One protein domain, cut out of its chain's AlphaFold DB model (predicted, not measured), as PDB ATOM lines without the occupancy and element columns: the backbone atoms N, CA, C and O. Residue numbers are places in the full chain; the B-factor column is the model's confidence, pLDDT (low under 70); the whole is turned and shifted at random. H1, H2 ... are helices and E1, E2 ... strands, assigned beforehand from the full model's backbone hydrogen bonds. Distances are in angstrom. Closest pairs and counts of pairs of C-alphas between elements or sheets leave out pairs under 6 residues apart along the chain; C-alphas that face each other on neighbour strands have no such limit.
ATOM      1  N   GLU A   2      -4.565  37.893  53.679       70.44
ATOM      2  CA  GLU A   2      -5.295  37.460  52.468       70.44
ATOM      3  C   GLU A   2      -4.503  37.608  51.153       70.44
ATOM      4  O   GLU A   2      -4.457  36.682  50.353       70.44
ATOM      5  N   ALA A   3      -3.767  38.712  50.968       73.38
ATOM      6  CA  ALA A   3      -2.905  38.901  49.793       73.38
ATOM      7  C   ALA A   3      -1.735  37.892  49.700       73.38
ATOM      8  O   ALA A   3      -1.274  37.585  48.606       73.38
ATOM      9  N   LEU A   4      -1.256  37.367  50.836       64.50
ATOM     10  CA  LEU A   4      -0.207  36.339  50.876       64.50
ATOM     11  C   LEU A   4      -0.782  34.952  50.573       64.50
ATOM     12  O   LEU A   4      -0.192  34.225  49.782       64.50
ATOM     13  N   LYS A   5      -1.959  34.628  51.124       70.75
ATOM     14  CA  LYS A   5      -2.689  33.387  50.818       70.75
ATOM     15  C   LYS A   5      -3.031  33.267  49.334       70.75
ATOM     16  O   LYS A   5      -2.850  32.211  48.749       70.75
ATOM     17  N   ALA A   6      -3.471  34.362  48.714       78.06
ATOM     18  CA  ALA A   6      -3.774  34.388  47.284       78.06
ATOM     19  C   ALA A   6      -2.525  34.198  46.406       78.06
ATOM     20  O   ALA A   6      -2.607  33.625  45.323       78.06
ATOM     21  N   ARG A   7      -1.367  34.686  46.869       82.19
ATOM     22  CA  ARG A   7      -0.095  34.582  46.145       82.19
ATOM     23  C   ARG A   7       0.540  33.192  46.253       82.19
ATOM     24  O   ARG A   7       1.265  32.809  45.341       82.19
ATOM     25  N   PHE A   8       0.274  32.469  47.338       78.50
ATOM     26  CA  PHE A   8       0.840  31.147  47.620       78.50
ATOM     27  C   PHE A   8      -0.256  30.185  48.108       78.50
ATOM     28  O   PHE A   8      -0.322  29.873  49.299       78.50
ATOM     29  N   PRO A   9      -1.170  29.762  47.218       74.12
ATOM     30  CA  PRO A   9      -2.334  28.953  47.590       74.12
ATOM     31  C   PRO A   9      -1.974  27.527  48.037       74.12
ATOM     32  O   PRO A   9      -2.794  26.846  48.641       74.12
ATOM     33  N   ASP A  10      -0.759  27.081  47.733       67.81
ATOM     34  CA  ASP A  10      -0.168  25.800  48.112       67.81
ATOM     35  C   ASP A  10       0.471  25.814  49.511       67.81
ATOM     36  O   ASP A  10       0.709  24.755  50.093       67.81
ATOM     37  N   LEU A  11       0.729  26.997  50.080       55.47
ATOM     38  CA  LEU A  11       1.256  27.118  51.436       55.47
ATOM     39  C   LEU A  11       0.129  26.948  52.460       55.47
ATOM     40  O   LEU A  11      -0.828  27.721  52.508       55.47
ATOM     41  N   ALA A  12       0.273  25.959  53.343       56.69
ATOM     42  CA  ALA A  12      -0.611  25.786  54.485       56.69
ATOM     43  C   ALA A  12      -0.385  26.917  55.508       56.69
ATOM     44  O   ALA A  12       0.552  26.889  56.306       56.69
ATOM     45  N   PHE A  13      -1.258  27.928  55.506       57.12
ATOM     46  CA  PHE A  13      -1.260  28.979  56.528       57.12
ATOM     47  C   PHE A  13      -1.902  28.446  57.812       57.12
ATOM     48  O   PHE A  13      -3.118  28.523  57.994       57.12
ATOM     49  N   CYS A  14      -1.086  27.889  58.705       48.25
ATOM     50  CA  CYS A  14      -1.554  27.385  59.991       48.25
ATOM     51  C   CYS A  14      -1.795  28.558  60.967       48.25
ATOM     52  O   CYS A  14      -0.881  29.365  61.170       48.25
ATOM     53  N   PRO A  15      -2.995  28.708  61.565       48.03
ATOM     54  CA  PRO A  15      -3.196  29.685  62.625       48.03
ATOM     55  C   PRO A  15      -2.319  29.335  63.838       48.03
ATOM     56  O   PRO A  15      -2.010  28.162  64.056       48.03
ATOM     57  N   PRO A  16      -1.946  30.326  64.662       46.81
ATOM     58  CA  PRO A  16      -1.120  30.078  65.833       46.81
ATOM     59  C   PRO A  16      -1.813  29.101  66.782       46.81
ATOM     60  O   PRO A  16      -2.921  29.375  67.257       46.81
ATOM     61  N   ARG A  17      -1.191  27.953  67.063       42.12
ATOM     62  CA  ARG A  17      -1.715  27.019  68.065       42.12
ATOM     63  C   ARG A  17      -1.493  27.631  69.447       42.12
ATOM     64  O   ARG A  17      -0.413  28.137  69.734       42.12
ATOM     65  N   LYS A  18      -2.514  27.589  70.311       44.19
ATOM     66  CA  LYS A  18      -2.352  27.988  71.716       44.19
ATOM     67  C   LYS A  18      -1.260  27.125  72.366       44.19
ATOM     68  O   LYS A  18      -1.264  25.919  72.102       44.19
ATOM     69  N   PRO A  19      -0.405  27.699  73.232       47.47
ATOM     70  CA  PRO A  19       0.575  26.920  73.973       47.47
ATOM     71  C   PRO A  19      -0.134  25.809  74.750       47.47
ATOM     72  O   PRO A  19      -1.051  26.078  75.534       47.47
ATOM     73  N   THR A  20       0.273  24.562  74.543       51.28
ATOM     74  CA  THR A  20      -0.071  23.476  75.463       51.28
ATOM     75  C   THR A  20       0.835  23.619  76.670       51.28
ATOM     76  O   THR A  20       1.948  23.135  76.613       51.28
ATOM     77  N   GLY A  21       0.417  24.330  77.723       65.06
ATOM     78  CA  GLY A  21       1.187  24.416  78.976       65.06
ATOM     79  C   GLY A  21       1.571  23.037  79.537       65.06
ATOM     80  O   GLY A  21       1.120  22.021  79.017       65.06
ATOM     81  N   PHE A  22       2.352  23.003  80.622       76.25
ATOM     82  CA  PHE A  22       2.669  21.758  81.332       76.25
ATOM     83  C   PHE A  22       1.394  20.941  81.588       76.25
ATOM     84  O   PHE A  22       0.497  21.390  82.309       76.25
ATOM     85  N   ASN A  23       1.288  19.779  80.947       80.31
ATOM     86  CA  ASN A  23       0.075  18.977  80.890       80.31
ATOM     87  C   ASN A  23       0.412  17.476  80.847       80.31
ATOM     88  O   ASN A  23       0.222  16.834  79.803       80.31
ATOM     89  N   PRO A  24       0.877  16.906  81.978       88.00
ATOM     90  CA  PRO A  24       1.134  15.479  82.100       88.00
ATOM     91  C   PRO A  24      -0.073  14.652  81.693       88.00
ATOM     92  O   PRO A  24      -1.166  14.790  82.242       88.00
ATOM     93  N   ALA A  25       0.134  13.784  80.712       85.88
ATOM     94  CA  ALA A  25      -0.926  12.972  80.148       85.88
ATOM     95  C   ALA A  25      -0.365  11.669  79.588       85.88
ATOM     96  O   ALA A  25       0.758  11.615  79.097       85.88
ATOM     97  N   THR A  26      -1.181  10.620  79.620       93.00
ATOM     98  CA  THR A  26      -0.948   9.398  78.847       93.00
ATOM     99  C   THR A  26      -2.036   9.302  77.794       93.00
ATOM    100  O   THR A  26      -3.223   9.281  78.119       93.00
ATOM    101  N   ILE A  27      -1.632   9.289  76.531       91.88
ATOM    102  CA  ILE A  27      -2.511   9.306  75.366       91.88
ATOM    103  C   ILE A  27      -2.298   8.001  74.608       91.88
ATOM    104  O   ILE A  27      -1.164   7.602  74.350       91.88
ATOM    105  N   HIS A  28      -3.393   7.332  74.261       93.81
ATOM    106  CA  HIS A  28      -3.375   6.111  73.466       93.81
ATOM    107  C   HIS A  28      -3.733   6.440  72.019       93.81
ATOM    108  O   HIS A  28      -4.774   7.042  71.757       93.81
ATOM    109  N   PHE A  29      -2.879   6.020  71.093       93.12
ATOM    110  CA  PHE A  29      -3.077   6.165  69.661       93.12
ATOM    111  C   PHE A  29      -3.437   4.809  69.048       93.12
ATOM    112  O   PHE A  29      -2.599   3.898  69.060       93.12
ATOM    113  N   PRO A  30      -4.665   4.646  68.521       96.50
ATOM    114  CA  PRO A  30      -5.038   3.441  67.795       96.50
ATOM    115  C   PRO A  30      -4.323   3.373  66.439       96.50
ATOM    116  O   PRO A  30      -3.875   4.384  65.890       96.50
ATOM    117  N   ILE A  31      -4.270   2.171  65.860       97.62
ATOM    118  CA  ILE A  31      -3.822   1.978  64.475       97.62
ATOM    119  C   ILE A  31      -4.682   2.847  63.546       97.62
ATOM    120  O   ILE A  31      -5.908   2.869  63.656       97.62
ATOM    121  N   GLY A  32      -4.038   3.556  62.622       95.31
ATOM    122  CA  GLY A  32      -4.694   4.467  61.688       95.31
ATOM    123  C   GLY A  32      -4.891   5.890  62.215       95.31
ATOM    124  O   GLY A  32      -5.334   6.735  61.443       95.31
ATOM    125  N   HIS A  33      -4.548   6.188  63.476       91.06
ATOM    126  CA  HIS A  33      -4.548   7.566  63.983       91.06
ATOM    127  C   HIS A  33      -3.582   8.439  63.178       91.06
ATOM    128  O   HIS A  33      -2.443   8.039  62.936       91.06
ATOM    129  N   VAL A  34      -4.030   9.637  62.802       85.62
ATOM    130  CA  VAL A  34      -3.254  10.644  62.069       85.62
ATOM    131  C   VAL A  34      -3.376  11.977  62.806       85.62
ATOM    132  O   VAL A  34      -4.485  12.384  63.142       85.62
ATOM    133  N   GLU A  35      -2.263  12.688  63.017       79.56
ATOM    134  CA  GLU A  35      -2.288  14.008  63.676       79.56
ATOM    135  C   GLU A  35      -3.000  15.079  62.846       79.56
ATOM    136  O   GLU A  35      -3.707  15.933  63.380       79.56
ATOM    137  N   ALA A  36      -2.792  15.057  61.530       79.06
ATOM    138  CA  ALA A  36      -3.380  16.003  60.595       79.06
ATOM    139  C   ALA A  36      -3.486  15.398  59.193       79.06
ATOM    140  O   ALA A  36      -2.705  14.526  58.815       79.06
ATOM    141  N   GLU A  37      -4.419  15.903  58.388       80.31
ATOM    142  CA  GLU A  37      -4.579  15.484  56.995       80.31
ATOM    143  C   GLU A  37      -3.242  15.513  56.228       80.31
ATOM    144  O   GLU A  37      -2.425  16.424  56.389       80.31
ATOM    145  N   GLY A  38      -2.988  14.475  55.429       81.38
ATOM    146  CA  GLY A  38      -1.753  14.326  54.654       81.38
ATOM    147  C   GLY A  38      -0.524  13.853  55.442       81.38
ATOM    148  O   GLY A  38       0.528  13.686  54.831       81.38
ATOM    149  N   ARG A  39      -0.623  13.630  56.761       87.44
ATOM    150  CA  ARG A  39       0.449  13.028  57.574       87.44
ATOM    151  C   ARG A  39       0.383  11.509  57.583       87.44
ATOM    152  O   ARG A  39      -0.633  10.898  57.250       87.44
ATOM    153  N   ARG A  40       1.478  10.895  58.020       91.94
ATOM    154  CA  ARG A  40       1.560   9.442  58.178       91.94
ATOM    155  C   ARG A  40       0.729   8.939  59.367       91.94
ATOM    156  O   ARG A  40       0.878   9.483  60.460       91.94
ATOM    157  N   PRO A  41      -0.079   7.878  59.187       95.06
ATOM    158  CA  PRO A  41      -0.801   7.244  60.281       95.06
ATOM    159  C   PRO A  41       0.107   6.358  61.134       95.06
ATOM    160  O   PRO A  41       1.045   5.742  60.621       95.06
ATOM    161  N   PHE A  42      -0.247   6.187  62.407       95.75
ATOM    162  CA  PHE A  42       0.288   5.098  63.223       95.75
ATOM    163  C   PHE A  42      -0.073   3.738  62.618       95.75
ATOM    164  O   PHE A  42      -1.234   3.471  62.309       95.75
ATOM    165  N   THR A  43       0.910   2.848  62.483       97.50
ATOM    166  CA  THR A  43       0.701   1.478  61.972       97.50
ATOM    167  C   THR A  43       0.631   0.424  63.075       97.50
ATOM    168  O   THR A  43       0.303  -0.726  62.801       97.50
ATOM    169  N   VAL A  44       0.939   0.805  64.316       97.69
ATOM    170  CA  VAL A  44       0.819  -0.020  65.523       97.69
ATOM    171  C   VAL A  44       0.157   0.804  66.622       97.69
ATOM    172  O   VAL A  44       0.345   2.022  66.674       97.69
ATOM    173  N   GLU A  45      -0.592   0.150  67.510       98.00
ATOM    174  CA  GLU A  45      -1.104   0.822  68.704       98.00
ATOM    175  C   GLU A  45       0.065   1.357  69.523       98.00
ATOM    176  O   GLU A  45       1.022   0.636  69.823       98.00
ATOM    177  N   SER A  46       0.002   2.638  69.858       97.31
ATOM    178  CA  SER A  46       1.114   3.343  70.483       97.31
ATOM    179  C   SER A  46       0.616   4.191  71.640       97.31
ATOM    180  O   SER A  46      -0.533   4.624  71.677       97.31
ATOM    181  N   VAL A  47       1.486   4.414  72.612       96.62
ATOM    182  CA  VAL A  47       1.221   5.233  73.789       96.62
ATOM    183  C   VAL A  47       2.184   6.398  73.777       96.62
ATOM    184  O   VAL A  47       3.386   6.214  73.581       96.62
ATOM    185  N   PHE A  48       1.649   7.582  74.026       94.44
ATOM    186  CA  PHE A  48       2.404   8.796  74.244       94.44
ATOM    187  C   PHE A  48       2.220   9.261  75.686       94.44
ATOM    188  O   PHE A  48       1.117   9.610  76.103       94.44
ATOM    189  N   ALA A  49       3.303   9.240  76.451       94.44
ATOM    190  CA  ALA A  49       3.370   9.823  77.778       94.44
ATOM    191  C   ALA A  49       4.024  11.205  77.668       94.44
ATOM    192  O   ALA A  49       5.200  11.313  77.325       94.44
ATOM    193  N   ARG A  50       3.241  12.250  77.928       89.38
ATOM    194  CA  ARG A  50       3.664  13.651  77.889       89.38
ATOM    195  C   ARG A  50       4.102  14.116  79.272       89.38
ATOM    196  O   ARG A  50       3.462  13.751  80.258       89.38
ATOM    197  N   ASP A  51       5.121  14.975  79.318       89.69
ATOM    198  CA  ASP A  51       5.587  15.658  80.538       89.69
ATOM    199  C   ASP A  51       5.934  14.678  81.677       89.69
ATOM    200  O   ASP A  51       5.647  14.918  82.851       89.69
ATOM    201  N   VAL A  52       6.552  13.544  81.340       94.62
ATOM    202  CA  VAL A  52       7.005  12.552  82.318       94.62
ATOM    203  C   VAL A  52       8.127  13.149  83.155       94.62
ATOM    204  O   VAL A  52       9.168  13.548  82.633       94.62
ATOM    205  N   GLU A  53       7.912  13.200  84.464       95.88
ATOM    206  CA  GLU A  53       8.883  13.704  85.425       95.88
ATOM    207  C   GLU A  53      10.056  12.732  85.605       95.88
ATOM    208  O   GLU A  53       9.872  11.533  85.823       95.88
ATOM    209  N   VAL A  54      11.276  13.266  85.549       95.88
ATOM    210  CA  VAL A  54      12.521  12.531  85.781       95.88
ATOM    211  C   VAL A  54      13.324  13.250  86.863       95.88
ATOM    212  O   VAL A  54      13.833  14.354  86.654       95.88
ATOM    213  N   LEU A  55      13.441  12.609  88.030       97.12
ATOM    214  CA  LEU A  55      14.239  13.100  89.152       97.12
ATOM    215  C   LEU A  55      15.731  12.898  88.871       97.12
ATOM    216  O   LEU A  55      16.218  11.771  88.752       97.12
ATOM    217  N   MET A  56      16.468  14.001  88.811       96.62
ATOM    218  CA  MET A  56      17.917  13.996  88.676       96.62
ATOM    219  C   MET A  56      18.590  13.775  90.036       96.62
ATOM    220  O   MET A  56      18.024  14.011  91.102       96.62
ATOM    221  N   ARG A  57      19.855  13.352  90.005       97.62
ATOM    222  CA  ARG A  57      20.649  13.021  91.203       97.62
ATOM    223  C   ARG A  57      20.841  14.193  92.181       97.62
ATOM    224  O   ARG A  57      21.122  13.960  93.349       97.62
ATOM    225  N   ASP A  58      20.716  15.431  91.710       96.06
ATOM    226  CA  ASP A  58      20.796  16.656  92.516       96.06
ATOM    227  C   ASP A  58      19.431  17.128  93.050       96.06
ATOM    228  O   ASP A  58      19.324  18.231  93.580       96.06
ATOM    229  N   GLY A  59      18.384  16.310  92.915       96.44
ATOM    230  CA  GLY A  59      17.043  16.611  93.418       96.44
ATOM    231  C   GLY A  59      16.185  17.457  92.476       96.44
ATOM    232  O   GLY A  59      15.043  17.768  92.807       96.44
ATOM    233  N   ILE A  60      16.712  17.842  91.311       95.50
ATOM    234  CA  ILE A  60      15.990  18.656  90.330       95.50
ATOM    235  C   ILE A  60      15.214  17.755  89.370       95.50
ATOM    236  O   ILE A  60      15.716  16.731  88.919       95.50
ATOM    237  N   ASN A  61      14.000  18.177  89.024       94.94
ATOM    238  CA  ASN A  61      13.144  17.453  88.091       94.94
ATOM    239  C   ASN A  61      13.264  18.048  86.690       94.94
ATOM    240  O   ASN A  61      13.061  19.254  86.506       94.94
ATOM    241  N   ILE A  62      13.566  17.191  85.722       93.25
ATOM    242  CA  ILE A  62      13.404  17.487  84.297       93.25
ATOM    243  C   ILE A  62      12.170  16.755  83.774       93.25
ATOM    244  O   ILE A  62      11.690  15.816  84.411       93.25
ATOM    245  N   TYR A  63      11.665  17.166  82.616       92.50
ATOM    246  CA  TYR A  63      10.499  16.540  82.000       92.50
ATOM    247  C   TYR A  63      10.842  15.950  80.639       92.50
ATOM    248  O   TYR A  63      11.719  16.437  79.926       92.50
ATOM    249  N   SER A  64      10.191  14.845  80.298       92.69
ATOM    250  CA  SER A  64      10.426  14.114  79.056       92.69
ATOM    251  C   SER A  64       9.126  13.620  78.453       92.69
ATOM    252  O   SER A  64       8.203  13.224  79.154       92.69
ATOM    253  N   ASP A  65       9.092  13.592  77.136       92.38
ATOM    254  CA  ASP A  65       8.031  12.985  76.356       92.38
ATOM    255  C   ASP A  65       8.476  11.589  75.917       92.38
ATOM    256  O   ASP A  65       9.641  11.380  75.577       92.38
ATOM    257  N   ALA A  66       7.571  10.613  75.937       94.44
ATOM    258  CA  ALA A  66       7.888   9.233  75.592       94.44
ATOM    259  C   ALA A  66       6.807   8.622  74.702       94.44
ATOM    260  O   ALA A  66       5.657   8.474  75.113       94.44
ATOM    261  N   PHE A  67       7.202   8.206  73.505       96.62
ATOM    262  CA  PHE A  67       6.395   7.375  72.622       96.62
ATOM    263  C   PHE A  67       6.869   5.930  72.696       96.62
ATOM    264  O   PHE A  67       8.072   5.665  72.698       96.62
ATOM    265  N   ARG A  68       5.937   4.984  72.744       97.81
ATOM    266  CA  ARG A  68       6.244   3.549  72.787       97.81
ATOM    267  C   ARG A  68       5.098   2.718  72.204       97.81
ATOM    268  O   ARG A  68       3.953   3.163  72.276       97.81
ATOM    269  N   PRO A  69       5.356   1.499  71.704       98.06
ATOM    270  CA  PRO A  69       4.292   0.557  71.365       98.06
ATOM    271  C   PRO A  69       3.417   0.267  72.589       98.06
ATOM    272  O   PRO A  69       3.932   0.114  73.699       98.06
ATOM    273  N   ALA A  70       2.100   0.160  72.414       97.19
ATOM    274  CA  ALA A  70       1.180  -0.135  73.517       97.19
ATOM    275  C   ALA A  70       1.495  -1.483  74.186       97.19
ATOM    276  O   ALA A  70       1.482  -1.576  75.420       97.19
ATOM    277  N   SER A  71       1.905  -2.465  73.372       96.19
ATOM    278  CA  SER A  71       2.377  -3.789  73.798       96.19
ATOM    279  C   SER A  71       3.587  -3.737  74.729       96.19
ATOM    280  O   SER A  71       3.891  -4.712  75.410       96.19
ATOM    281  N   SER A  72       4.285  -2.598  74.822       96.00
ATOM    282  CA  SER A  72       5.417  -2.469  75.735       96.00
ATOM    283  C   SER A  72       5.023  -2.414  77.211       96.00
ATOM    284  O   SER A  72       5.897  -2.352  78.076       96.00
ATOM    285  N   SER A  73       3.722  -2.367  77.499       91.06
ATOM    286  CA  SER A  73       3.176  -2.472  78.855       91.06
ATOM    287  C   SER A  73       2.952  -3.928  79.279       91.06
ATOM    288  O   SER A  73       2.706  -4.178  80.458       91.06
ATOM    289  N   ASP A  74       3.021  -4.876  78.341       93.56
ATOM    290  CA  ASP A  74       2.735  -6.283  78.598       93.56
ATOM    291  C   ASP A  74       3.920  -6.977  79.293       93.56
ATOM    292  O   ASP A  74       5.081  -6.583  79.105       93.56
ATOM    293  N   PRO A  75       3.683  -8.044  80.078       93.50
ATOM    294  CA  PRO A  75       4.758  -8.854  80.646       93.50
ATOM    295  C   PRO A  75       5.702  -9.382  79.556       93.50
ATOM    296  O   PRO A  75       5.285 -10.101  78.653       93.50
ATOM    297  N   GLY A  76       6.987  -9.025  79.638       91.56
ATOM    298  CA  GLY A  76       7.989  -9.378  78.623       91.56
ATOM    299  C   GLY A  76       7.965  -8.510  77.356       91.56
ATOM    300  O   GLY A  76       8.779  -8.736  76.466       91.56
ATOM    301  N   GLY A  77       7.098  -7.496  77.277       93.44
ATOM    302  CA  GLY A  77       6.974  -6.577  76.138       93.44
ATOM    303  C   GLY A  77       8.007  -5.445  76.102       93.44
ATOM    304  O   GLY A  77       7.861  -4.507  75.327       93.44
ATOM    305  N   GLN A  78       9.038  -5.478  76.948       95.88
ATOM    306  CA  GLN A  78      10.033  -4.406  77.032       95.88
ATOM    307  C   GLN A  78      10.710  -4.167  75.678       95.88
ATOM    308  O   GLN A  78      11.129  -5.104  75.001       95.88
ATOM    309  N   VAL A  79      10.851  -2.894  75.315       97.94
ATOM    310  CA  VAL A  79      11.434  -2.469  74.040       97.94
ATOM    311  C   VAL A  79      12.714  -1.662  74.255       97.94
ATOM    312  O   VAL A  79      12.831  -0.963  75.267       97.94
ATOM    313  N   PRO A  80      13.679  -1.713  73.320       98.25
ATOM    314  CA  PRO A  80      14.796  -0.776  73.307       98.25
ATOM    315  C   PRO A  80      14.313   0.677  73.175       98.25
ATOM    316  O   PRO A  80      13.273   0.959  72.578       98.25
ATOM    317  N   VAL A  81      15.099   1.607  73.718       98.00
ATOM    318  CA  VAL A  81      14.782   3.040  73.755       98.00
ATOM    319  C   VAL A  81      15.791   3.826  72.923       98.00
ATOM    320  O   VAL A  81      16.997   3.617  73.049       98.00
ATOM    321  N   ILE A  82      15.299   4.775  72.130       97.56
ATOM    322  CA  ILE A  82      16.098   5.833  71.508       97.56
ATOM    323  C   ILE A  82      15.819   7.130  72.251       97.56
ATOM    324  O   ILE A  82      14.669   7.544  72.364       97.56
ATOM    325  N   ILE A  83      16.871   7.778  72.748       95.31
ATOM    326  CA  ILE A  83      16.767   9.080  73.404       95.31
ATOM    327  C   ILE A  83      17.284  10.138  72.434       95.31
ATOM    328  O   ILE A  83      18.464  10.128  72.084       95.31
ATOM    329  N   ALA A  84      16.415  11.054  72.019       91.00
ATOM    330  CA  ALA A  84      16.771  12.162  71.143       91.00
ATOM    331  C   ALA A  84      16.842  13.459  71.953       91.00
ATOM    332  O   ALA A  84      15.890  14.230  71.993       91.00
ATOM    333  N   SER A  85      17.960  13.694  72.638       87.50
ATOM    334  CA  SER A  85      18.187  14.938  73.384       87.50
ATOM    335  C   SER A  85      18.694  16.034  72.446       87.50
ATOM    336  O   SER A  85      19.728  15.857  71.808       87.50
ATOM    337  N   SER A  86      18.004  17.171  72.389       80.12
ATOM    338  CA  SER A  86      18.352  18.292  71.506       80.12
ATOM    339  C   SER A  86      18.092  19.641  72.199       80.12
ATOM    340  O   SER A  86      17.325  19.691  73.166       80.12
ATOM    341  N   PRO A  87      18.694  20.753  71.725       72.94
ATOM    342  CA  PRO A  87      18.405  22.090  72.262       72.94
ATOM    343  C   PRO A  87      16.990  22.571  71.910       72.94
ATOM    344  O   PRO A  87      16.495  23.536  72.483       72.94
ATOM    345  N   TYR A  88      16.333  21.885  70.975       73.38
ATOM    346  CA  TYR A  88      14.974  22.162  70.536       73.38
ATOM    347  C   TYR A  88      13.925  21.599  71.507       73.38
ATOM    348  O   TYR A  88      12.741  21.912  71.430       73.38
ATOM    349  N   GLY A  89      14.362  20.821  72.489       73.31
ATOM    350  CA  GLY A  89      13.511  20.401  73.578       73.31
ATOM    351  C   GLY A  89      12.354  19.504  73.163       73.31
ATOM    352  O   GLY A  89      12.193  19.059  72.027       73.31
ATOM    353  N   LYS A  90      11.587  19.254  74.208       73.12
ATOM    354  CA  LYS A  90      10.299  18.633  74.420       73.12
ATOM    355  C   LYS A  90       9.380  18.213  73.296       73.12
ATOM    356  O   LYS A  90       9.201  17.033  73.003       73.12
ATOM    357  N   ASP A  91       8.712  19.204  72.762       66.38
ATOM    358  CA  ASP A  91       7.420  18.999  72.155       66.38
ATOM    359  C   ASP A  91       7.546  19.225  70.650       66.38
ATOM    360  O   ASP A  91       8.183  20.178  70.192       66.38
ATOM    361  N   SER A  92       6.898  18.369  69.858       54.38
ATOM    362  CA  SER A  92       6.629  18.685  68.448       54.38
ATOM    363  C   SER A  92       5.618  19.835  68.327       54.38
ATOM    364  O   SER A  92       5.536  20.498  67.292       54.38
ATOM    365  N   SER A  93       4.862  20.102  69.402       45.50
ATOM    366  CA  SER A  93       3.868  21.162  69.492       45.50
ATOM    367  C   SER A  93       4.306  22.336  70.364       45.50
ATOM    368  O   SER A  93       4.693  22.199  71.514       45.50
ATOM    369  N   ILE A  94       4.105  23.498  69.768       38.78
ATOM    370  CA  ILE A  94       4.293  24.873  70.218       38.78
ATOM    371  C   ILE A  94       4.140  25.138  71.718       38.78
ATOM    372  O   ILE A  94       3.044  25.012  72.272       38.78
ATOM    373  N   LEU A  95       5.203  25.692  72.308       31.78
ATOM    374  CA  LEU A  95       5.180  26.328  73.621       31.78
ATOM    375  C   LEU A  95       6.140  27.521  73.716       31.78
ATOM    376  O   LEU A  95       7.347  27.335  73.836       31.78
ATOM    377  N   PHE A  96       5.587  28.732  73.837       29.41
ATOM    378  CA  PHE A  96       6.215  29.775  74.651       29.41
ATOM    379  C   PHE A  96       5.187  30.546  75.487       29.41
ATOM    380  O   PHE A  96       4.131  30.964  75.008       29.41
ATOM    381  N   ILE A  97       5.529  30.731  76.766       25.28
ATOM    382  CA  ILE A  97       5.088  31.850  77.596       25.28
ATOM    383  C   ILE A  97       6.242  32.852  77.560       25.28
ATOM    384  O   ILE A  97       7.298  32.568  78.119       25.28
ATOM    385  N   SER A  98       6.040  34.028  76.972       28.41
ATOM    386  CA  SER A  98       6.878  35.190  77.265       28.41
ATOM    387  C   SER A  98       6.116  36.113  78.221       28.41
ATOM    388  O   SER A  98       5.272  36.906  77.806       28.41
ATOM    389  N   HIS A  99       6.417  36.053  79.517       31.80
ATOM    390  CA  HIS A  99       6.411  37.297  80.282       31.80
ATOM    391  C   HIS A  99       7.752  37.944  79.984       31.80
ATOM    392  O   HIS A  99       8.746  37.407  80.456       31.80
ATOM    393  N   ILE A 100       7.769  39.005  79.165       32.53
ATOM    394  CA  ILE A 100       8.723  40.131  79.180       32.53
ATOM    395  C   ILE A 100       8.437  41.058  77.964       32.53
ATOM    396  O   ILE A 100       8.499  40.641  76.814       32.53
ATOM    397  N   HIS A 101       8.150  42.329  78.285       31.30
ATOM    398  CA  HIS A 101       7.974  43.552  77.470       31.30
ATOM    399  C   HIS A 101       6.649  43.819  76.722       31.30
ATOM    400  O   HIS A 101       6.309  43.219  75.709       31.30
ATOM    401  N   ALA A 102       5.950  44.850  77.214       34.19
ATOM    402  CA  ALA A 102       4.645  45.353  76.784       34.19
ATOM    403  C   ALA A 102       4.630  46.098  75.429       34.19
ATOM    404  O   ALA A 102       3.561  46.525  74.996       34.19
ATOM    405  N   ASP A 103       5.768  46.214  74.736       37.84
ATOM    406  CA  ASP A 103       5.923  47.165  73.624       37.84
ATOM    407  C   ASP A 103       6.154  46.535  72.237       37.84
ATOM    408  O   ASP A 103       6.296  47.257  71.254       37.84
ATOM    409  N   TYR A 104       6.102  45.204  72.101       34.31
ATOM    410  CA  TYR A 104       6.112  44.535  70.789       34.31
ATOM    411  C   TYR A 104       4.847  43.708  70.573       34.31
ATOM    412  O   TYR A 104       4.755  42.516  70.860       34.31
ATOM    413  N   LYS A 105       3.826  44.372  70.036       35.19
ATOM    414  CA  LYS A 105       2.565  43.749  69.639       35.19
ATOM    415  C   LYS A 105       2.795  42.917  68.364       35.19
ATOM    416  O   LYS A 105       2.993  43.489  67.299       35.19
ATOM    417  N   GLN A 106       2.658  41.592  68.493       34.47
ATOM    418  CA  GLN A 106       2.489  40.585  67.422       34.47
ATOM    419  C   GLN A 106       3.741  39.927  66.813       34.47
ATOM    420  O   GLN A 106       3.801  39.728  65.601       34.47
ATOM    421  N   LEU A 107       4.673  39.452  67.639       35.56
ATOM    422  CA  LEU A 107       5.448  38.265  67.260       35.56
ATOM    423  C   LEU A 107       4.794  37.051  67.917       35.56
ATOM    424  O   LEU A 107       4.653  36.961  69.131       35.56
ATOM    425  N   ILE A 108       4.237  36.206  67.061       35.91
ATOM    426  CA  ILE A 108       3.408  35.068  67.415       35.91
ATOM    427  C   ILE A 108       4.348  33.877  67.599       35.91
ATOM    428  O   ILE A 108       4.678  33.192  66.628       35.91
ATOM    429  N   ASP A 109       4.770  33.645  68.839       35.28
ATOM    430  CA  ASP A 109       5.583  32.489  69.202       35.28
ATOM    431  C   ASP A 109       4.779  31.205  69.042       35.28
ATOM    432  O   ASP A 109       3.956  30.811  69.872       35.28
ATOM    433  N   THR A 110       5.034  30.568  67.907       41.22
ATOM    434  CA  THR A 110       4.521  29.257  67.552       41.22
ATOM    435  C   THR A 110       5.727  28.313  67.459       41.22
ATOM    436  O   THR A 110       6.018  27.762  66.406       41.22
ATOM    437  N   GLU A 111       6.468  28.142  68.560       48.78
ATOM    438  CA  GLU A 111       7.697  27.332  68.606       48.78
ATOM    439  C   GLU A 111       7.451  25.846  68.881       48.78
ATOM    440  O   GLU A 111       7.793  25.297  69.929       48.78
ATOM    441  N   GLY A 112       6.796  25.176  67.943       53.94
ATOM    442  CA  GLY A 112       6.908  23.728  67.838       53.94
ATOM    443  C   GLY A 112       8.139  23.502  66.995       53.94
ATOM    444  O   GLY A 112       8.181  23.959  65.852       53.94
ATOM    445  N   HIS A 113       9.157  22.856  67.542       64.25
ATOM    446  CA  HIS A 113      10.360  22.566  66.782       64.25
ATOM    447  C   HIS A 113      10.118  21.350  65.887       64.25
ATOM    448  O   HIS A 113      10.674  20.280  66.106       64.25
ATOM    449  N   SER A 114       9.238  21.509  64.897       71.69
ATOM    450  CA  SER A 114       8.990  20.545  63.827       71.69
ATOM    451  C   SER A 114       9.613  21.037  62.521       71.69
ATOM    452  O   SER A 114       9.974  22.211  62.369       71.69
ATOM    453  N   TYR A 115       9.696  20.144  61.535       77.75
ATOM    454  CA  TYR A 115      10.147  20.503  60.192       77.75
ATOM    455  C   TYR A 115       9.268  21.569  59.526       77.75
ATOM    456  O   TYR A 115       9.746  22.254  58.631       77.75
ATOM    457  N   ASP A 116       8.024  21.767  59.969       76.12
ATOM    458  CA  ASP A 116       7.118  22.760  59.376       76.12
ATOM    459  C   ASP A 116       7.530  24.204  59.660       76.12
ATOM    460  O   ASP A 116       7.183  25.098  58.887       76.12
ATOM    461  N   TYR A 117       8.264  24.423  60.753       70.44
ATOM    462  CA  TYR A 117       8.566  25.759  61.262       70.44
ATOM    463  C   TYR A 117      10.064  26.064  61.313       70.44
ATOM    464  O   TYR A 117      10.445  27.220  61.150       70.44
ATOM    465  N   LEU A 118      10.925  25.057  61.512       70.81
ATOM    466  CA  LEU A 118      12.359  25.291  61.727       70.81
ATOM    467  C   LEU A 118      13.183  25.510  60.455       70.81
ATOM    468  O   LEU A 118      14.279  26.063  60.533       70.81
ATOM    469  N   GLY A 119      12.682  25.110  59.286       70.81
ATOM    470  CA  GLY A 119      13.410  25.271  58.030       70.81
ATOM    471  C   GLY A 119      12.512  25.658  56.857       70.81
ATOM    472  O   GLY A 119      11.340  25.275  56.816       70.81
ATOM    473  N   PRO A 120      13.045  26.403  55.868       74.75
ATOM    474  CA  PRO A 120      12.288  26.749  54.672       74.75
ATOM    475  C   PRO A 120      11.832  25.481  53.943       74.75
ATOM    476  O   PRO A 120      12.567  24.494  53.864       74.75
ATOM    477  N   PHE A 121      10.612  25.515  53.400       79.12
ATOM    478  CA  PHE A 121      10.030  24.426  52.603       79.12
ATOM    479  C   PHE A 121      10.097  23.043  53.277       79.12
ATOM    480  O   PHE A 121      10.347  22.039  52.611       79.12
ATOM    481  N   ARG A 122       9.910  22.977  54.602       81.44
ATOM    482  CA  ARG A 122       9.938  21.727  55.384       81.44
ATOM    483  C   ARG A 122      11.254  20.954  55.273       81.44
ATOM    484  O   ARG A 122      11.263  19.726  55.278       81.44
ATOM    485  N   CYS A 123      12.363  21.673  55.089       83.81
ATOM    486  CA  CYS A 123      13.678  21.101  54.783       83.81
ATOM    487  C   CYS A 123      13.665  20.153  53.564       83.81
ATOM    488  O   CYS A 123      14.467  19.225  53.488       83.81
ATOM    489  N   GLY A 124      12.743  20.364  52.615       86.69
ATOM    490  CA  GLY A 124      12.570  19.517  51.433       86.69
ATOM    491  C   GLY A 124      11.768  18.232  51.668       86.69
ATOM    492  O   GLY A 124      11.634  17.434  50.741       86.69
ATOM    493  N   LEU A 125      11.218  18.021  52.868       86.38
ATOM    494  CA  LEU A 125      10.361  16.875  53.165       86.38
ATOM    495  C   LEU A 125       8.941  17.091  52.626       86.38
ATOM    496  O   LEU A 125       8.343  18.159  52.791       86.38
ATOM    497  N   LYS A 126       8.362  16.044  52.036       88.75
ATOM    498  CA  LYS A 126       6.935  15.990  51.676       88.75
ATOM    499  C   LYS A 126       6.069  15.738  52.910       88.75
ATOM    500  O   LYS A 126       6.565  15.302  53.949       88.75
ATOM    501  N   GLN A 127       4.791  16.114  52.864       84.44
ATOM    502  CA  GLN A 127       3.918  16.075  54.053       84.44
ATOM    503  C   GLN A 127       3.661  14.653  54.536       84.44
ATOM    504  O   GLN A 127       3.696  14.390  55.734       84.44
ATOM    505  N   ASP A 128       3.547  13.741  53.583       89.25
ATOM    506  CA  ASP A 128       3.359  12.308  53.768       89.25
ATOM    507  C   ASP A 128       4.629  11.560  54.201       89.25
ATOM    508  O   ASP A 128       4.580  10.349  54.404       89.25
ATOM    509  N   GLN A 129       5.769  12.241  54.357       90.38
ATOM    510  CA  GLN A 129       7.004  11.617  54.840       90.38
ATOM    511  C   GLN A 129       7.131  11.627  56.361       90.38
ATOM    512  O   GLN A 129       7.929  10.855  56.889       90.38
ATOM    513  N   THR A 130       6.338  12.440  57.063       90.12
ATOM    514  CA  THR A 130       6.391  12.545  58.524       90.12
ATOM    515  C   THR A 130       5.001  12.485  59.159       90.12
ATOM    516  O   THR A 130       3.983  12.744  58.507       90.12
ATOM    517  N   SER A 131       4.927  12.084  60.426       89.50
ATOM    518  CA  SER A 131       3.663  11.877  61.141       89.50
ATOM    519  C   SER A 131       3.081  13.136  61.784       89.50
ATOM    520  O   SER A 131       1.888  13.181  62.077       89.50
ATOM    521  N   GLY A 132       3.893  14.171  61.986       84.38
ATOM    522  CA  GLY A 132       3.585  15.321  62.837       84.38
ATOM    523  C   GLY A 132       3.899  15.091  64.323       84.38
ATOM    524  O   GLY A 132       3.800  16.031  65.112       84.38
ATOM    525  N   ASN A 133       4.297  13.875  64.711       85.50
ATOM    526  CA  ASN A 133       4.761  13.551  66.064       85.50
ATOM    527  C   ASN A 133       6.291  13.587  66.191       85.50
ATOM    528  O   ASN A 133       6.819  13.530  67.302       85.50
ATOM    529  N   GLU A 134       7.013  13.682  65.077       87.88
ATOM    530  CA  GLU A 134       8.451  13.908  65.074       87.88
ATOM    531  C   GLU A 134       8.805  15.296  65.616       87.88
ATOM    532  O   GLU A 134       8.136  16.295  65.337       87.88
ATOM    533  N   ARG A 135       9.917  15.362  66.349       83.25
ATOM    534  CA  ARG A 135      10.607  16.630  66.611       83.25
ATOM    535  C   ARG A 135      11.687  16.821  65.559       83.25
ATOM    536  O   ARG A 135      12.162  15.860  64.956       83.25
ATOM    537  N   PHE A 136      12.103  18.058  65.358       81.44
ATOM    538  CA  PHE A 136      13.228  18.378  64.499       81.44
ATOM    539  C   PHE A 136      14.486  17.653  64.982       81.44
ATOM    540  O   PHE A 136      14.786  17.652  66.177       81.44
ATOM    541  N   GLU A 137      15.174  16.994  64.046       86.06
ATOM    542  CA  GLU A 137      16.337  16.124  64.300       86.06
ATOM    543  C   GLU A 137      16.057  14.899  65.191       86.06
ATOM    544  O   GLU A 137      16.986  14.173  65.547       86.06
ATOM    545  N   ALA A 138      14.793  14.619  65.520       88.69
ATOM    546  CA  ALA A 138      14.410  13.458  66.310       88.69
ATOM    547  C   ALA A 138      13.780  12.349  65.443       88.69
ATOM    548  O   ALA A 138      13.176  12.624  64.404       88.69
ATOM    549  N   PRO A 139      13.880  11.081  65.879       93.81
ATOM    550  CA  PRO A 139      13.173   9.961  65.269       93.81
ATOM    551  C   PRO A 139      11.653  10.187  65.229       93.81
ATOM    552  O   PRO A 139      11.070  10.588  66.235       93.81
ATOM    553  N   ASP A 140      11.001   9.867  64.106       94.19
ATOM    554  CA  ASP A 140       9.536   9.885  64.011       94.19
ATOM    555  C   ASP A 140       8.933   8.712  64.815       94.19
ATOM    556  O   ASP A 140       9.171   7.546  64.473       94.19
ATOM    557  N   PRO A 141       8.138   8.968  65.870       94.88
ATOM    558  CA  PRO A 141       7.553   7.908  66.681       94.88
ATOM    559  C   PRO A 141       6.724   6.889  65.902       94.88
ATOM    560  O   PRO A 141       6.722   5.718  66.281       94.88
ATOM    561  N   VAL A 142       6.059   7.294  64.816       95.06
ATOM    562  CA  VAL A 142       5.269   6.376  63.980       95.06
ATOM    563  C   VAL A 142       6.158   5.303  63.355       95.06
ATOM    564  O   VAL A 142       5.787   4.131  63.335       95.06
ATOM    565  N   ASP A 143       7.352   5.675  62.891       95.75
ATOM    566  CA  ASP A 143       8.309   4.731  62.314       95.75
ATOM    567  C   ASP A 143       8.933   3.817  63.361       95.75
ATOM    568  O   ASP A 143       9.076   2.611  63.149       95.75
ATOM    569  N   TRP A 144       9.362   4.397  64.478       97.75
ATOM    570  CA  TRP A 144      10.180   3.680  65.448       97.75
ATOM    571  C   TRP A 144       9.347   2.810  66.386       97.75
ATOM    572  O   TRP A 144       9.766   1.687  66.675       97.75
ATOM    573  N   CYS A 145       8.128   3.226  66.743       97.56
ATOM    574  CA  CYS A 145       7.194   2.348  67.452       97.56
ATOM    575  C   CYS A 145       6.839   1.127  66.593       97.56
ATOM    576  O   CYS A 145       6.866   0.001  67.087       97.56
ATOM    577  N   ALA A 146       6.614   1.302  65.286       97.44
ATOM    578  CA  ALA A 146       6.353   0.184  64.376       97.44
ATOM    579  C   ALA A 146       7.525  -0.811  64.270       97.44
ATOM    580  O   ALA A 146       7.322  -1.984  63.965       97.44
ATOM    581  N   ARG A 147       8.753  -0.360  64.553       97.75
ATOM    582  CA  ARG A 147       9.968  -1.191  64.601       97.75
ATOM    583  C   ARG A 147      10.213  -1.829  65.970       97.75
ATOM    584  O   ARG A 147      11.230  -2.495  66.139       97.75
ATOM    585  N   GLY A 148       9.320  -1.621  66.936       97.19
ATOM    586  CA  GLY A 148       9.465  -2.138  68.294       97.19
ATOM    587  C   GLY A 148      10.454  -1.346  69.148       97.19
ATOM    588  O   GLY A 148      11.106  -1.938  69.999       97.19
ATOM    589  N   TYR A 149      10.584  -0.037  68.923       98.38
ATOM    590  CA  TYR A 149      11.384   0.872  69.749       98.38
ATOM    591  C   TYR A 149      10.492   1.891  70.455       98.38
ATOM    592  O   TYR A 149       9.470   2.315  69.920       98.38
ATOM    593  N   ALA A 150      10.918   2.338  71.631       97.88
ATOM    594  CA  ALA A 150      10.415   3.566  72.234       97.88
ATOM    595  C   ALA A 150      11.294   4.763  71.834       97.88
ATOM    596  O   ALA A 150      12.508   4.625  71.673       97.88
ATOM    597  N   VAL A 151      10.689   5.942  71.714       96.75
ATOM    598  CA  VAL A 151      11.370   7.218  71.458       96.75
ATOM    599  C   VAL A 151      11.134   8.131  72.652       96.75
ATOM    600  O   VAL A 151       9.989   8.439  72.976       96.75
ATOM    601  N   ILE A 152      12.213   8.557  73.308       95.62
ATOM    602  CA  ILE A 152      12.181   9.483  74.439       95.62
ATOM    603  C   ILE A 152      12.832  10.800  74.054       95.62
ATOM    604  O   ILE A 152      13.895  10.869  73.438       95.62
ATOM    605  N   ASN A 153      12.169  11.847  74.494       91.94
ATOM    606  CA  ASN A 153      12.327  13.199  74.049       91.94
ATOM    607  C   ASN A 153      12.432  14.080  75.305       91.94
ATOM    608  O   ASN A 153      11.415  14.545  75.807       91.94
ATOM    609  N   PRO A 154      13.633  14.267  75.879       91.75
ATOM    610  CA  PRO A 154      13.793  15.054  77.099       91.75
ATOM    611  C   PRO A 154      13.859  16.556  76.810       91.75
ATOM    612  O   PRO A 154      14.344  16.967  75.751       91.75
ATOM    613  N   ASP A 155      13.417  17.361  77.775       88.31
ATOM    614  CA  ASP A 155      13.826  18.756  77.922       88.31
ATOM    615  C   ASP A 155      15.094  18.829  78.769       88.31
ATOM    616  O   ASP A 155      15.179  18.233  79.848       88.31
TER     617      ASP A 155
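Overview. This is residues 2 to 155 of the 168 residues of a protein of Fusarium mangiferae (UniProt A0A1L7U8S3). Little regular structure: one twisted five-stranded sheet amid long loops has H5 on one face and H2 on the other; residues 99 to 107 stick out, and H1 lies far off. The printed part has 154 residues, 57 in named elements, class mixed, ordered H1 E1 E2 E3 H2 E4 H3 H4 H5 E5. The mixed sheet runs E1 E2 E3 E5 E4. The whole is compact, radius of gyration of the C-alphas 17.2 A, spans 57 by 39 by 22 A.

Along the chain. H1, residues 2 to 7, starts at C-alpha 2 (-5.295, 37.460, 52.468). E1 is 25 to 29; E2, 46 to 55, 24.8 A, bends by 63 degrees at 51; E3, 61 to 69, spans 25.4 A. H2 is 70 to 73, E4 81 to 83, H3 115 to 118, H4 120 to 124, H5 141 to 146. E5, 150 to 154, ends at C-alpha 154 (13.793, 15.054, 77.099).

Arrangement. Hairpins E1 and E2, E2 and E3 make a meander, successive antiparallel neighbours: N 27 and O 48, N 49 and O 66, both 2.8 A. E5 is antiparallel to E3, N 65 and O 153 2.8 A, and parallel to E4, N 82 and O 150 2.8 A. E4, H3 H4 H5, E5 form a strand-helix-strand unit, parallel strands with helices between. H5's height over the sheet is 6.8 A; its closest C-alpha to E3 is Cys 145, 5.2 A from that of Pro 69. H3 and H4 touch only at the corner, only just, with 3 pairs of C-alphas within 8 A, closest Tyr 115 and Arg 122, 5.0 A. O i to N i+4 pairs are within hydrogen-bond range throughout H1, in 1 of 2 in H5 and 0 of 1 in H4, where 2 of 2 i+3 pairs are; H2 and H3 are too short.

Size, cuts and confidence. The farthest C-alphas, Ala 3 and Pro 75, are 57.4 A apart. The printed part has no cut. Links H1 to E1, E1 to E2, E4 to H3 and H4 to H5 are long. pLDDT is under 70 at residue 4, 10 to 21 and 91 to 113.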